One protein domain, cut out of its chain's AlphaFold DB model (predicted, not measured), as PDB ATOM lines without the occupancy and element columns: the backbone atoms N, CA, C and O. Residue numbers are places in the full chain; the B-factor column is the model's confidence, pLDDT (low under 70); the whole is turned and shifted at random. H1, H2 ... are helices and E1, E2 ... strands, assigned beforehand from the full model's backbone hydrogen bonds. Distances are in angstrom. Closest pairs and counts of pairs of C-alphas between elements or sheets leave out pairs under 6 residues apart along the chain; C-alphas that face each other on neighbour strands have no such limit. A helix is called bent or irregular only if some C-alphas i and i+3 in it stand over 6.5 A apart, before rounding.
ATOM      1  N   GLY A  29      62.329 120.111 197.945       88.31
ATOM      2  CA  GLY A  29      62.936 120.283 196.625       88.31
ATOM      3  C   GLY A  29      61.966 120.852 195.602       88.31
ATOM      4  O   GLY A  29      60.760 120.892 195.846       88.31
ATOM      5  N   ALA A  30      62.501 121.305 194.475       92.69
ATOM      6  CA  ALA A  30      61.724 121.779 193.343       92.69
ATOM      7  C   ALA A  30      62.329 121.210 192.054       92.69
ATOM      8  O   ALA A  30      63.532 121.331 191.822       92.69
ATOM      9  N   TYR A  31      61.510 120.549 191.245       93.12
ATOM     10  CA  TYR A  31      61.953 119.829 190.057       93.12
ATOM     11  C   TYR A  31      61.102 120.233 188.871       93.12
ATOM     12  O   TYR A  31      59.880 120.315 188.980       93.12
ATOM     13  N   LEU A  32      61.753 120.452 187.739       94.62
ATOM     14  CA  LEU A  32      61.086 120.523 186.458       94.62
ATOM     15  C   LEU A  32      61.367 119.220 185.715       94.62
ATOM     16  O   LEU A  32      62.513 118.964 185.374       94.62
ATOM     17  N   VAL A  33      60.351 118.400 185.482       95.69
ATOM     18  CA  VAL A  33      60.486 117.143 184.732       95.69
ATOM     19  C   VAL A  33      59.965 117.357 183.320       95.69
ATOM     20  O   VAL A  33      58.886 117.926 183.173       95.69
ATOM     21  N   ILE A  34      60.710 116.915 182.308       95.50
ATOM     22  CA  ILE A  34      60.332 117.008 180.892       95.50
ATOM     23  C   ILE A  34      60.484 115.635 180.242       95.50
ATOM     24  O   ILE A  34      61.549 115.026 180.320       95.50
ATOM     25  N   GLU A  35      59.423 115.167 179.588       95.38
ATOM     26  CA  GLU A  35      59.371 113.866 178.916       95.38
ATOM     27  C   GLU A  35      58.369 113.935 177.757       95.38
ATOM     28  O   GLU A  35      57.241 114.380 177.950       95.38
ATOM     29  N   ASP A  36      58.780 113.549 176.545       92.75
ATOM     30  CA  ASP A  36      57.917 113.452 175.351       92.75
ATOM     31  C   ASP A  36      57.004 114.672 175.084       92.75
ATOM     32  O   ASP A  36      55.853 114.556 174.662       92.75
ATOM     33  N   GLY A  37      57.510 115.885 175.340       92.31
ATOM     34  CA  GLY A  37      56.763 117.137 175.162       92.31
ATOM     35  C   GLY A  37      55.762 117.457 176.282       92.31
ATOM     36  O   GLY A  37      55.152 118.531 176.269       92.31
ATOM     37  N   ALA A  38      55.620 116.582 177.274       96.50
ATOM     38  CA  ALA A  38      54.964 116.861 178.543       96.50
ATOM     39  C   ALA A  38      55.962 117.432 179.559       96.50
ATOM     40  O   ALA A  38      57.179 117.249 179.451       96.50
ATOM     41  N   ALA A  39      55.438 118.151 180.551       96.25
ATOM     42  CA  ALA A  39      56.237 118.665 181.649       96.25
ATOM     43  C   ALA A  39      55.482 118.651 182.980       96.25
ATOM     44  O   ALA A  39      54.265 118.835 183.021       96.25
ATOM     45  N   TRP A  40      56.218 118.507 184.080       95.94
ATOM     46  CA  TRP A  40      55.686 118.614 185.438       95.94
ATOM     47  C   TRP A  40      56.587 119.497 186.287       95.94
ATOM     48  O   TRP A  40      57.763 119.194 186.493       95.94
ATOM     49  N   ALA A  41      56.018 120.572 186.824       93.88
ATOM     50  CA  ALA A  41      56.658 121.362 187.859       93.88
ATOM     51  C   ALA A  41      56.279 120.778 189.222       93.88
ATOM     52  O   ALA A  41      55.142 120.892 189.679       93.88
ATOM     53  N   VAL A  42      57.235 120.118 189.863       93.75
ATOM     54  CA  VAL A  42      57.042 119.387 191.113       93.75
ATOM     55  C   VAL A  42      57.662 120.172 192.256       93.75
ATOM     56  O   VAL A  42      58.870 120.399 192.279       93.75
ATOM     57  N   LEU A  43      56.856 120.513 193.254       91.94
ATOM     58  CA  LEU A  43      57.312 121.131 194.491       91.94
ATOM     59  C   LEU A  43      57.105 120.157 195.652       91.94
ATOM     60  O   LEU A  43      55.996 119.702 195.920       91.94
ATOM     61  N   VAL A  44      58.183 119.860 196.371       91.44
ATOM     62  CA  VAL A  44      58.142 119.120 197.632       91.44
ATOM     63  C   VAL A  44      58.465 120.094 198.759       91.44
ATOM     64  O   VAL A  44      59.566 120.652 198.817       91.44
ATOM     65  N   SER A  45      57.502 120.317 199.648       87.62
ATOM     66  CA  SER A  45      57.654 121.188 200.811       87.62
ATOM     67  C   SER A  45      57.074 120.520 202.044       87.62
ATOM     68  O   SER A  45      55.922 120.092 202.028       87.62
ATOM     69  N   ASP A  46      57.868 120.441 203.111       86.00
ATOM     70  CA  ASP A  46      57.483 119.771 204.360       86.00
ATOM     71  C   ASP A  46      57.019 118.319 204.122       86.00
ATOM     72  O   ASP A  46      56.034 117.844 204.683       86.00
ATOM     73  N   GLY A  47      57.701 117.605 203.217       84.88
ATOM     74  CA  GLY A  47      57.355 116.230 202.844       84.88
ATOM     75  C   GLY A  47      56.078 116.093 202.006       84.88
ATOM     76  O   GLY A  47      55.791 115.001 201.521       84.88
ATOM     77  N   LYS A  48      55.332 117.178 201.776       88.88
ATOM     78  CA  LYS A  48      54.180 117.194 200.877       88.88
ATOM     79  C   LYS A  48      54.636 117.497 199.457       88.88
ATOM     80  O   LYS A  48      55.253 118.529 199.201       88.88
ATOM     81  N   ARG A  49      54.288 116.608 198.529       92.00
ATOM     82  CA  ARG A  49      54.479 116.796 197.092       92.00
ATOM     83  C   ARG A  49      53.234 117.438 196.485       92.00
ATOM     84  O   ARG A  49      52.123 116.969 196.719       92.00
ATOM     85  N   VAL A  50      53.438 118.484 195.699       92.00
ATOM     86  CA  VAL A  50      52.449 119.051 194.781       92.00
ATOM     87  C   VAL A  50      53.071 119.115 193.395       92.00
ATOM     88  O   VAL A  50      54.284 119.285 193.263       92.00
ATOM     89  N   GLU A  51      52.256 118.951 192.368       93.12
ATOM     90  CA  GLU A  51      52.711 118.994 190.987       93.12
ATOM     91  C   GLU A  51      51.746 119.800 190.132       93.12
ATOM     92  O   GLU A  51      50.532 119.735 190.323       93.12
ATOM     93  N   GLU A  52      52.312 120.564 189.208       93.50
ATOM     94  CA  GLU A  52      51.589 121.256 188.152       93.50
ATOM     95  C   GLU A  52      52.022 120.644 186.820       93.50
ATOM     96  O   GLU A  52      53.176 120.774 186.400       93.50
ATOM     97  N   SER A  53      51.098 119.935 186.177       95.25
ATOM     98  CA  SER A  53      51.305 119.337 184.862       95.25
ATOM     99  C   SER A  53      51.136 120.372 183.754       95.25
ATOM    100  O   SER A  53      50.265 121.242 183.823       95.25
ATOM    101  N   GLY A  54      51.894 120.215 182.680       94.56
ATOM    102  CA  GLY A  54      51.837 121.090 181.528       94.56
ATOM    103  C   GLY A  54      52.414 120.458 180.274       94.56
ATOM    104  O   GLY A  54      52.783 119.284 180.233       94.56
ATOM    105  N   ARG A  55      52.486 121.275 179.231       96.81
ATOM    106  CA  ARG A  55      53.066 120.929 177.938       96.81
ATOM    107  C   ARG A  55      54.255 121.829 177.655       96.81
ATOM    108  O   ARG A  55      54.191 123.041 177.864       96.81
ATOM    109  N   VAL A  56      55.318 121.245 177.126       96.19
ATOM    110  CA  VAL A  56      56.481 121.984 176.646       96.19
ATOM    111  C   VAL A  56      56.071 122.827 175.436       96.19
ATOM    112  O   VAL A  56      55.518 122.323 174.455       96.19
ATOM    113  N   LEU A  57      56.309 124.132 175.520       95.44
ATOM    114  CA  LEU A  57      56.144 125.071 174.412       95.44
ATOM    115  C   LEU A  57      57.435 125.241 173.626       95.44
ATOM    116  O   LEU A  57      57.387 125.307 172.402       95.44
ATOM    117  N   ASP A  58      58.552 125.372 174.335       94.12
ATOM    118  CA  ASP A  58      59.852 125.637 173.737       94.12
ATOM    119  C   ASP A  58      60.979 125.156 174.653       94.12
ATOM    120  O   ASP A  58      60.873 125.227 175.883       94.12
ATOM    121  N   VAL A  59      62.061 124.681 174.040       93.81
ATOM    122  CA  VAL A  59      63.291 124.269 174.718       93.81
ATOM    123  C   VAL A  59      64.470 124.774 173.910       93.81
ATOM    124  O   VAL A  59      64.721 124.329 172.792       93.81
ATOM    125  N   VAL A  60      65.244 125.667 174.513       92.56
ATOM    126  CA  VAL A  60      66.482 126.174 173.925       92.56
ATOM    127  C   VAL A  60      67.640 125.693 174.779       92.56
ATOM    128  O   VAL A  60      67.784 126.130 175.916       92.56
ATOM    129  N   LYS A  61      68.481 124.812 174.231       92.56
ATOM    130  CA  LYS A  61      69.734 124.367 174.860       92.56
ATOM    131  C   LYS A  61      70.898 125.064 174.167       92.56
ATOM    132  O   LYS A  61      71.065 124.934 172.957       92.56
ATOM    133  N   LEU A  62      71.696 125.813 174.924       89.81
ATOM    134  CA  LEU A  62      72.849 126.543 174.406       89.81
ATOM    135  C   LEU A  62      74.129 125.741 174.679       89.81
ATOM    136  O   LEU A  62      74.568 125.676 175.834       89.81
ATOM    137  N   PRO A  63      74.745 125.123 173.653       80.50
ATOM    138  CA  PRO A  63      75.981 124.374 173.833       80.50
ATOM    139  C   PRO A  63      77.169 125.312 174.106       80.50
ATOM    140  O   PRO A  63      77.286 126.386 173.517       80.50
ATOM    141  N   GLY A  64      78.092 124.873 174.966       79.25
ATOM    142  CA  GLY A  64      79.338 125.588 175.274       79.25
ATOM    143  C   GLY A  64      79.250 126.560 176.458       79.25
ATOM    144  O   GLY A  64      78.225 126.662 177.118       79.25
ATOM    145  N   GLN A  65      80.355 127.261 176.744       77.56
ATOM    146  CA  GLN A  65      80.515 128.111 177.942       77.56
ATOM    147  C   GLN A  65      80.483 129.624 177.653       77.56
ATOM    148  O   GLN A  65      80.729 130.434 178.538       77.56
ATOM    149  N   HIS A  66      80.169 130.035 176.422       82.12
ATOM    150  CA  HIS A  66      80.157 131.455 176.025       82.12
ATOM    151  C   HIS A  66      78.879 132.209 176.437       82.12
ATOM    152  O   HIS A  66      78.716 133.378 176.099       82.12
ATOM    153  N   SER A  67      77.958 131.539 177.133       86.88
ATOM    154  CA  SER A  67      76.691 132.086 177.618       86.88
ATOM    155  C   SER A  67      76.506 131.701 179.081       86.88
ATOM    156  O   SER A  67      76.707 130.538 179.445       86.88
ATOM    157  N   SER A  68      76.060 132.664 179.893       89.88
ATOM    158  CA  SER A  68      75.620 132.422 181.270       89.88
ATOM    159  C   SER A  68      74.338 131.594 181.337       89.88
ATOM    160  O   SER A  68      74.021 131.061 182.389       89.88
ATOM    161  N   ILE A  69      73.603 131.451 180.232       91.38
ATOM    162  CA  ILE A  69      72.428 130.582 180.134       91.38
ATOM    163  C   ILE A  69      72.813 129.281 179.430       91.38
ATOM    164  O   ILE A  69      73.344 129.305 178.315       91.38
ATOM    165  N   ALA A  70      72.517 128.159 180.083       93.44
ATOM    166  CA  ALA A  70      72.672 126.802 179.577       93.44
ATOM    167  C   ALA A  70      71.444 126.283 178.851       93.44
ATOM    168  O   ALA A  70      71.558 125.684 177.781       93.44
ATOM    169  N   ALA A  71      70.275 126.531 179.429       94.06
ATOM    170  CA  ALA A  71      69.013 126.110 178.860       94.06
ATOM    171  C   ALA A  71      67.894 127.079 179.236       94.06
ATOM    172  O   ALA A  71      67.941 127.736 180.277       94.06
ATOM    173  N   SER A  72      66.878 127.145 178.388       93.50
ATOM    174  CA  SER A  72      65.608 127.802 178.657       93.50
ATOM    175  C   SER A  72      64.488 126.831 178.328       93.50
ATOM    176  O   SER A  72      64.418 126.330 177.206       93.50
ATOM    177  N   TYR A  73      63.600 126.607 179.287       94.56
ATOM    178  CA  TYR A  73      62.425 125.757 179.144       94.56
ATOM    179  C   TYR A  73      61.185 126.617 179.299       94.56
ATOM    180  O   TYR A  73      61.043 127.328 180.293       94.56
ATOM    181  N   VAL A  74      60.283 126.551 178.328       94.38
ATOM    182  CA  VAL A  74      59.018 127.276 178.349       94.38
ATOM    183  C   VAL A  74      57.892 126.262 178.333       94.38
ATOM    184  O   VAL A  74      57.823 125.424 177.437       94.38
ATOM    185  N   ILE A  75      57.005 126.333 179.318       94.00
ATOM    186  CA  ILE A  75      55.935 125.359 179.534       94.00
ATOM    187  C   ILE A  75      54.615 126.094 179.698       94.00
ATOM    188  O   ILE A  75      54.553 127.183 180.260       94.00
ATOM    189  N   GLU A  76      53.550 125.487 179.203       93.56
ATOM    190  CA  GLU A  76      52.179 125.925 179.409       93.56
ATOM    191  C   GLU A  76      51.484 124.971 180.369       93.56
ATOM    192  O   GLU A  76      51.474 123.760 180.159       93.56
ATOM    193  N   THR A  77      50.905 125.526 181.425       92.38
ATOM    194  CA  THR A  77      50.198 124.794 182.477       92.38
ATOM    195  C   THR A  77      48.760 125.289 182.579       92.38
ATOM    196  O   THR A  77      48.453 126.419 182.187       92.38
ATOM    197  N   ALA A  78      47.869 124.454 183.111       88.44
ATOM    198  CA  ALA A  78      46.458 124.805 183.225       88.44
ATOM    199  C   ALA A  78      46.216 125.880 184.297       88.44
ATOM    200  O   ALA A  78      45.455 126.821 184.062       88.44
ATOM    201  N   ASN A  79      46.884 125.774 185.449       89.44
ATOM    202  CA  ASN A  79      46.589 126.603 186.618       89.44
ATOM    203  C   ASN A  79      47.579 127.763 186.780       89.44
ATOM    204  O   ASN A  79      47.200 128.857 187.203       89.44
ATOM    205  N   CYS A  80      48.841 127.554 186.401       88.75
ATOM    206  CA  CYS A  80      49.897 128.562 186.518       88.75
ATOM    207  C   CYS A  80      50.176 129.317 185.208       88.75
ATOM    208  O   CYS A  80      50.954 130.271 185.199       88.75
ATOM    209  N   GLY A  81      49.518 128.926 184.112       90.12
ATOM    210  CA  GLY A  81      49.685 129.537 182.801       90.12
ATOM    211  C   GLY A  81      51.047 129.241 182.176       90.12
ATOM    212  O   GLY A  81      51.589 128.143 182.330       90.12
ATOM    213  N   LYS A  82      51.582 130.210 181.431       91.62
ATOM    214  CA  LYS A  82      52.889 130.088 180.780       91.62
ATOM    215  C   LYS A  82      54.000 130.370 181.785       91.62
ATOM    216  O   LYS A  82      53.980 131.410 182.437       91.62
ATOM    217  N   LEU A  83      54.959 129.453 181.857       91.12
ATOM    218  CA  LEU A  83      56.084 129.501 182.772       91.12
ATOM    219  C   LEU A  83      57.407 129.316 182.039       91.12
ATOM    220  O   LEU A  83      57.491 128.536 181.088       91.12
ATOM    221  N   GLN A  84      58.444 130.006 182.509       92.81
ATOM    222  CA  GLN A  84      59.797 129.881 181.978       92.81
ATOM    223  C   GLN A  84      60.796 129.545 183.083       92.81
ATOM    224  O   GLN A  84      60.887 130.253 184.088       92.81
ATOM    225  N   TRP A  85      61.582 128.495 182.855       93.25
ATOM    226  CA  TRP A  85      62.768 128.168 183.638       93.25
ATOM    227  C   TRP A  85      64.027 128.459 182.833       93.25
ATOM    228  O   TRP A  85      64.093 128.166 181.640       93.25
ATOM    229  N   LEU A  86      65.037 128.995 183.508       93.12
ATOM    230  CA  LEU A  86      66.375 129.206 182.980       93.12
ATOM    231  C   LEU A  86      67.352 128.364 183.783       93.12
ATOM    232  O   LEU A  86      67.381 128.451 185.010       93.12
ATOM    233  N   THR A  87      68.150 127.562 183.094       93.69
ATOM    234  CA  THR A  87      69.343 126.949 183.669       93.69
ATOM    235  C   THR A  87      70.496 127.911 183.443       93.69
ATOM    236  O   THR A  87      70.922 128.121 182.309       93.69
ATOM    237  N   GLU A  88      70.959 128.536 184.516       92.19
ATOM    238  CA  GLU A  88      72.079 129.469 184.535       92.19
ATOM    239  C   GLU A  88      73.363 128.713 184.879       92.19
ATOM    240  O   GLU A  88      73.340 127.780 185.680       92.19
ATOM    241  N   ARG A  89      74.480 129.120 184.281       90.81
ATOM    242  CA  ARG A  89      75.821 128.648 184.617       90.81
ATOM    243  C   ARG A  89      76.501 129.666 185.508       90.81
ATOM    244  O   ARG A  89      76.533 130.853 185.178       90.81
ATOM    245  N   ASP A  90      77.098 129.182 186.580       84.81
ATOM    246  CA  ASP A  90      78.007 129.939 187.424       84.81
ATOM    247  C   ASP A  90      79.319 129.167 187.637       84.81
ATOM    248  O   ASP A  90      79.566 128.122 187.030       84.81
ATOM    249  N   GLU A  91      80.207 129.717 188.462       83.00
ATOM    250  CA  GLU A  91      81.501 129.105 188.782       83.00
ATOM    251  C   GLU A  91      81.386 127.788 189.578       83.00
ATOM    252  O   GLU A  91      82.351 127.026 189.643       83.00
ATOM    253  N   PHE A  92      80.214 127.498 190.152       83.69
ATOM    254  CA  PHE A  92      79.935 126.315 190.967       83.69
ATOM    255  C   PHE A  92      79.127 125.244 190.223       83.69
ATOM    256  O   PHE A  92      79.027 124.115 190.710       83.69
ATOM    257  N   GLY A  93      78.584 125.556 189.044       86.44
ATOM    258  CA  GLY A  93      77.896 124.607 188.179       86.44
ATOM    259  C   GLY A  93      76.703 125.218 187.456       86.44
ATOM    260  O   GLY A  93      76.750 126.348 186.975       86.44
ATOM    261  N   GLU A  94      75.633 124.433 187.337       90.00
ATOM    262  CA  GLU A  94      74.386 124.865 186.713       90.00
ATOM    263  C   GLU A  94      73.262 124.910 187.751       90.00
ATOM    264  O   GLU A  94      73.055 123.957 188.507       90.00
ATOM    265  N   ILE A  95      72.508 126.006 187.774       90.81
ATOM    266  CA  ILE A  95      71.341 126.185 188.637       90.81
ATOM    267  C   ILE A  95      70.123 126.516 187.788       90.81
ATOM    268  O   ILE A  95      70.157 127.421 186.962       90.81
ATOM    269  N   THR A  96      69.020 125.793 187.992       91.44
ATOM    270  CA  THR A  96      67.768 126.114 187.300       91.44
ATOM    271  C   THR A  96      66.891 126.989 188.184       91.44
ATOM    272  O   THR A  96      66.732 126.740 189.379       91.44
ATOM    273  N   ARG A  97      66.326 128.052 187.614       90.25
ATOM    274  CA  ARG A  97      65.467 129.013 188.312       90.25
ATOM    275  C   ARG A  97      64.269 129.364 187.447       90.25
ATOM    276  O   ARG A  97      64.365 129.365 186.224       90.25
ATOM    277  N   LEU A  98      63.150 129.693 188.082       86.50
ATOM    278  CA  LEU A  98      62.045 130.354 187.390       86.50
ATOM    279  C   LEU A  98      62.499 131.755 186.974       86.50
ATOM    280  O   LEU A  98      63.024 132.512 187.790       86.50
ATOM    281  N   ALA A  99      62.314 132.085 185.699       82.94
ATOM    282  CA  ALA A  99      62.692 133.379 185.154       82.94
ATOM    283  C   ALA A  99      61.900 134.515 185.839       82.94
ATOM    284  O   ALA A  99      60.700 134.377 186.081       82.94
ATOM    285  N   PRO A 100      62.511 135.669 186.148       68.06
ATOM    286  CA  PRO A 100      61.771 136.800 186.715       68.06
ATOM    287  C   PRO A 100      60.723 137.349 185.733       68.06
ATOM    288  O   PRO A 100      59.631 137.753 186.124       68.06
ATOM    289  N   SER A 101      61.068 137.348 184.444       66.12
ATOM    290  CA  SER A 101      60.211 137.702 183.317       66.12
ATOM    291  C   SER A 101      59.571 136.446 182.717       66.12
ATOM    292  O   SER A 101      60.202 135.399 182.641       66.12
ATOM    293  N   GLY A 102      58.312 136.540 182.278       62.25
ATOM    294  CA  GLY A 102      57.600 135.413 181.653       62.25
ATOM    295  C   GLY A 102      56.755 134.560 182.604       62.25
ATOM    296  O   GLY A 102      56.228 133.542 182.176       62.25
ATOM    297  N   ASN A 103      56.592 135.002 183.854       70.25
ATOM    298  CA  ASN A 103      55.892 134.277 184.913       70.25
ATOM    299  C   ASN A 103      54.798 135.123 185.614       70.25
ATOM    300  O   ASN A 103      54.424 134.871 186.757       70.25
ATOM    301  N   GLU A 104      54.256 136.138 184.935       68.25
ATOM    302  CA  GLU A 104      53.254 137.081 185.479       68.25
ATOM    303  C   GLU A 104      51.969 136.387 185.973       68.25
ATOM    304  O   GLU A 104      51.218 136.922 186.786       68.25
ATOM    305  N   GLN A 105      51.724 135.168 185.496       71.06
ATOM    306  CA  GLN A 105      50.538 134.367 185.790       71.06
ATOM    307  C   GLN A 105      50.698 133.510 187.057       71.06
ATOM    308  O   GLN A 105      49.720 132.925 187.517       71.06
ATOM    309  N   LEU A 106      51.882 133.512 187.682       73.75
ATOM    310  CA  LEU A 106      52.138 132.844 188.961       73.75
ATOM    311  C   LEU A 106      51.373 133.452 190.139       73.75
ATOM    312  O   LEU A 106      51.135 132.765 191.127       73.75
ATOM    313  N   ALA A 107      50.982 134.726 190.046       71.00
ATOM    314  CA  ALA A 107      50.191 135.400 191.076       71.00
ATOM    315  C   ALA A 107      48.717 134.948 191.095       71.00
ATOM    316  O   ALA A 107      47.929 135.444 191.901       71.00
ATOM    317  N   ARG A 108      48.320 134.033 190.200       76.50
ATOM    318  CA  ARG A 108      46.966 133.481 190.185       76.50
ATOM    319  C   ARG A 108      46.724 132.636 191.439       76.50
ATOM    320  O   ARG A 108      47.585 131.835 191.803       76.50
ATOM    321  N   PRO A 109      45.541 132.758 192.062       77.56
ATOM    322  CA  PRO A 109      45.223 132.049 193.300       77.56
ATOM    323  C   PRO A 109      45.260 130.522 193.149       77.56
ATOM    324  O   PRO A 109      45.560 129.827 194.116       77.56
ATOM    325  N   ASP A 110      45.023 130.009 191.941       83.81
ATOM    326  CA  ASP A 110      44.982 128.569 191.668       83.81
ATOM    327  C   ASP A 110      46.362 127.970 191.347       83.81
ATOM    328  O   ASP A 110      46.488 126.757 191.172       83.81
ATOM    329  N   CYS A 111      47.424 128.783 191.282       87.81
ATOM    330  CA  CYS A 111      48.755 128.286 190.957       87.81
ATOM    331  C   CYS A 111      49.405 127.571 192.155       87.81
ATOM    332  O   CYS A 111      50.001 128.186 193.044       87.81
ATOM    333  N   VAL A 112      49.352 126.237 192.146       85.62
ATOM    334  CA  VAL A 112      49.794 125.381 193.263       85.62
ATOM    335  C   VAL A 112      51.297 125.449 193.562       85.62
ATOM    336  O   VAL A 112      51.715 125.165 194.686       85.62
ATOM    337  N   ILE A 113      52.119 125.858 192.589       86.19
ATOM    338  CA  ILE A 113      53.573 126.026 192.756       86.19
ATOM    339  C   ILE A 113      53.991 127.469 193.088       86.19
ATOM    340  O   ILE A 113      55.179 127.718 193.302       86.19
ATOM    341  N   GLY A 114      53.046 128.412 193.199       80.62
ATOM    342  CA  GLY A 114      53.322 129.835 193.452       80.62
ATOM    343  C   GLY A 114      54.056 130.128 194.771       80.62
ATOM    344  O   GLY A 114      54.692 131.165 194.918       80.62
ATOM    345  N   ASN A 115      54.054 129.193 195.723       72.00
ATOM    346  CA  ASN A 115      54.798 129.325 196.983       72.00
ATOM    347  C   ASN A 115      56.252 128.810 196.898       72.00
ATOM    348  O   ASN A 115      57.033 128.998 197.829       72.00
ATOM    349  N   GLY A 116      56.626 128.133 195.807       70.38
ATOM    350  CA  GLY A 116      57.949 127.523 195.605       70.38
ATOM    351  C   GLY A 116      58.924 128.357 194.772       70.38
ATOM    352  O   GLY A 116      60.002 127.873 194.436       70.38
ATOM    353  N   LEU A 117      58.557 129.590 194.418       69.50
ATOM    354  CA  LEU A 117      59.205 130.378 193.360       69.50
ATOM    355  C   LEU A 117      60.628 130.825 193.677       69.50
ATOM    356  O   LEU A 117      61.451 130.927 192.776       69.50
ATOM    357  N   SER A 118      60.928 131.063 194.952       73.19
ATOM    358  CA  SER A 118      62.259 131.470 195.408       73.19
ATOM    359  C   SER A 118      63.253 130.308 195.515       73.19
ATOM    360  O   SER A 118      64.414 130.529 195.860       73.19
ATOM    361  N   ARG A 119      62.823 129.065 195.264       79.94
ATOM    362  CA  ARG A 119      63.682 127.884 195.390       79.94
ATOM    363  C   ARG A 119      64.575 127.714 194.165       79.94
ATOM    364  O   ARG A 119      64.201 128.073 193.053       79.94
ATOM    365  N   ALA A 120      65.737 127.104 194.378       86.69
ATOM    366  CA  ALA A 120      66.502 126.507 193.293       86.69
ATOM    367  C   ALA A 120      65.741 125.287 192.754       86.69
ATOM    368  O   ALA A 120      65.232 124.478 193.534       86.69
ATOM    369  N   TRP A 121      65.664 125.181 191.433       92.44
ATOM    370  CA  TRP A 121      65.037 124.078 190.719       92.44
ATOM    371  C   TRP A 121      66.101 123.188 190.081       92.44
ATOM    372  O   TRP A 121      67.198 123.641 189.744       92.44
ATOM    373  N   THR A 122      65.732 121.933 189.847       92.00
ATOM    374  CA  THR A 122      66.500 120.996 189.023       92.00
ATOM    375  C   THR A 122      65.669 120.603 187.810       92.00
ATOM    376  O   THR A 122      64.572 120.069 187.973       92.00
ATOM    377  N   ALA A 123      66.178 120.856 186.602       93.25
ATOM    378  CA  ALA A 123      65.572 120.356 185.372       93.25
ATOM    379  C   ALA A 123      66.022 118.909 185.112       93.25
ATOM    380  O   ALA A 123      67.214 118.628 185.009       93.25
ATOM    381  N   LEU A 124      65.059 118.000 185.021       94.12
ATOM    382  CA  LEU A 124      65.208 116.596 184.662       94.12
ATOM    383  C   LEU A 124      64.605 116.425 183.268       94.12
ATOM    384  O   LEU A 124      63.406 116.186 183.126       94.12
ATOM    385  N   ASP A 125      65.429 116.651 182.249       91.88
ATOM    386  CA  ASP A 125      65.001 116.619 180.855       91.88
ATOM    387  C   ASP A 125      65.373 115.286 180.195       91.88
ATOM    388  O   ASP A 125      66.547 115.016 179.936       91.88
ATOM    389  N   TYR A 126      64.353 114.469 179.931       91.44
ATOM    390  CA  TYR A 126      64.464 113.142 179.329       91.44
ATOM    391  C   TYR A 126      64.131 113.130 177.828       91.44
ATOM    392  O   TYR A 126      64.135 112.061 177.220       91.44
TER     393      TYR A 126
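What this domain is: This is residues 29 to 126 of the 128 residues of an uncharacterized protein of Pseudomonas sp. R-28-1W-6 (UniProt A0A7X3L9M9). One sheet of seven strands is folded back on itself into two leaves, like a nearly closed, partial barrel: E6, E5 and E4 face E2, E1 and E7, and the long, bent strand E3 is the hinge between them. The strands of the two leaves are crossed, the edge strands E6 and E7 come near each other, and the short helix H1 only grazes the sheet near one end of E5. The printed part has 98 residues, with named elements in the order E1 E2 E3 E4 E5 E6 H1 E7, and its class is mostly strand. The sheet's order is E6, E5, E4, E3, E2, E1, E7, and it is mixed. The whole is compact, with a radius of gyration of the C-alphas of 12.9 A and spans of 39 by 28 by 25 A.

Where its parts are: E1, residues 29 to 35, begins at C-alpha 29 (62.936, 120.283, 196.625) and is 19.2 A long. E2 is residues 38 to 45, 22.8 A. E3, residues 48 to 61, is 31.1 A long and bends by 89 degrees at Leu 57, whose C-alpha is at (56.144, 125.071, 174.412). E4 is residues 69 to 77, 23.1 A; E5 is residues 81 to 90, 28.7 A; E6 is residues 93 to 98, 16.9 A. H1, residues 104 to 107, is irregular, but only just: C-alphas 104 and 107 are 6.6 A apart. E7, residues 122 to 125, is 9.4 A long and ends at C-alpha 125 (65.001, 116.619, 180.855).

How they stand to each other: E1 to E6 form a meander, each strand the antiparallel neighbour of the one before. In the hairpin of E1 and E2, N 33 and O 40 are 2.9 A apart, within hydrogen-bond range. In the hairpin of E2 and E3, N 41 and O 52 are 2.9 A apart. E4 and E3 stand at 119 degrees, with N 74 and O 58 at 2.8 A. In the hairpin of E4 and E5, N 85 and O 73 are within hydrogen-bond range at 2.9 A, and in the hairpin of E5 and E6, N 88 and O 95 are within hydrogen-bond range at 2.8 A. E7 is parallel to E1 at 12 degrees, with N 124 and O 32 at 2.7 A. The closest C-alphas of E6 and E7, those of Thr 96 and Thr 122, are 5.5 A apart. E1 and E5 are only just apart, at 8.3 A. The closest C-alphas of E5 and H1 are those of Gly 81 and Gln 105, 5.7 A apart. H1 is too short for an O i to N i+4 pair, and its one O i to N i+3 pair is not within range.

The domain as a whole: The C-alphas of Gly 64 and Pro 109, the two farthest apart, are 39.1 A apart. The printed part has no cut. The link from H1 to E7, residues 108 to 121, is long. The mean pLDDT of the printed part is 87.7; residues 100 to 102, 104 and 117 are under 70.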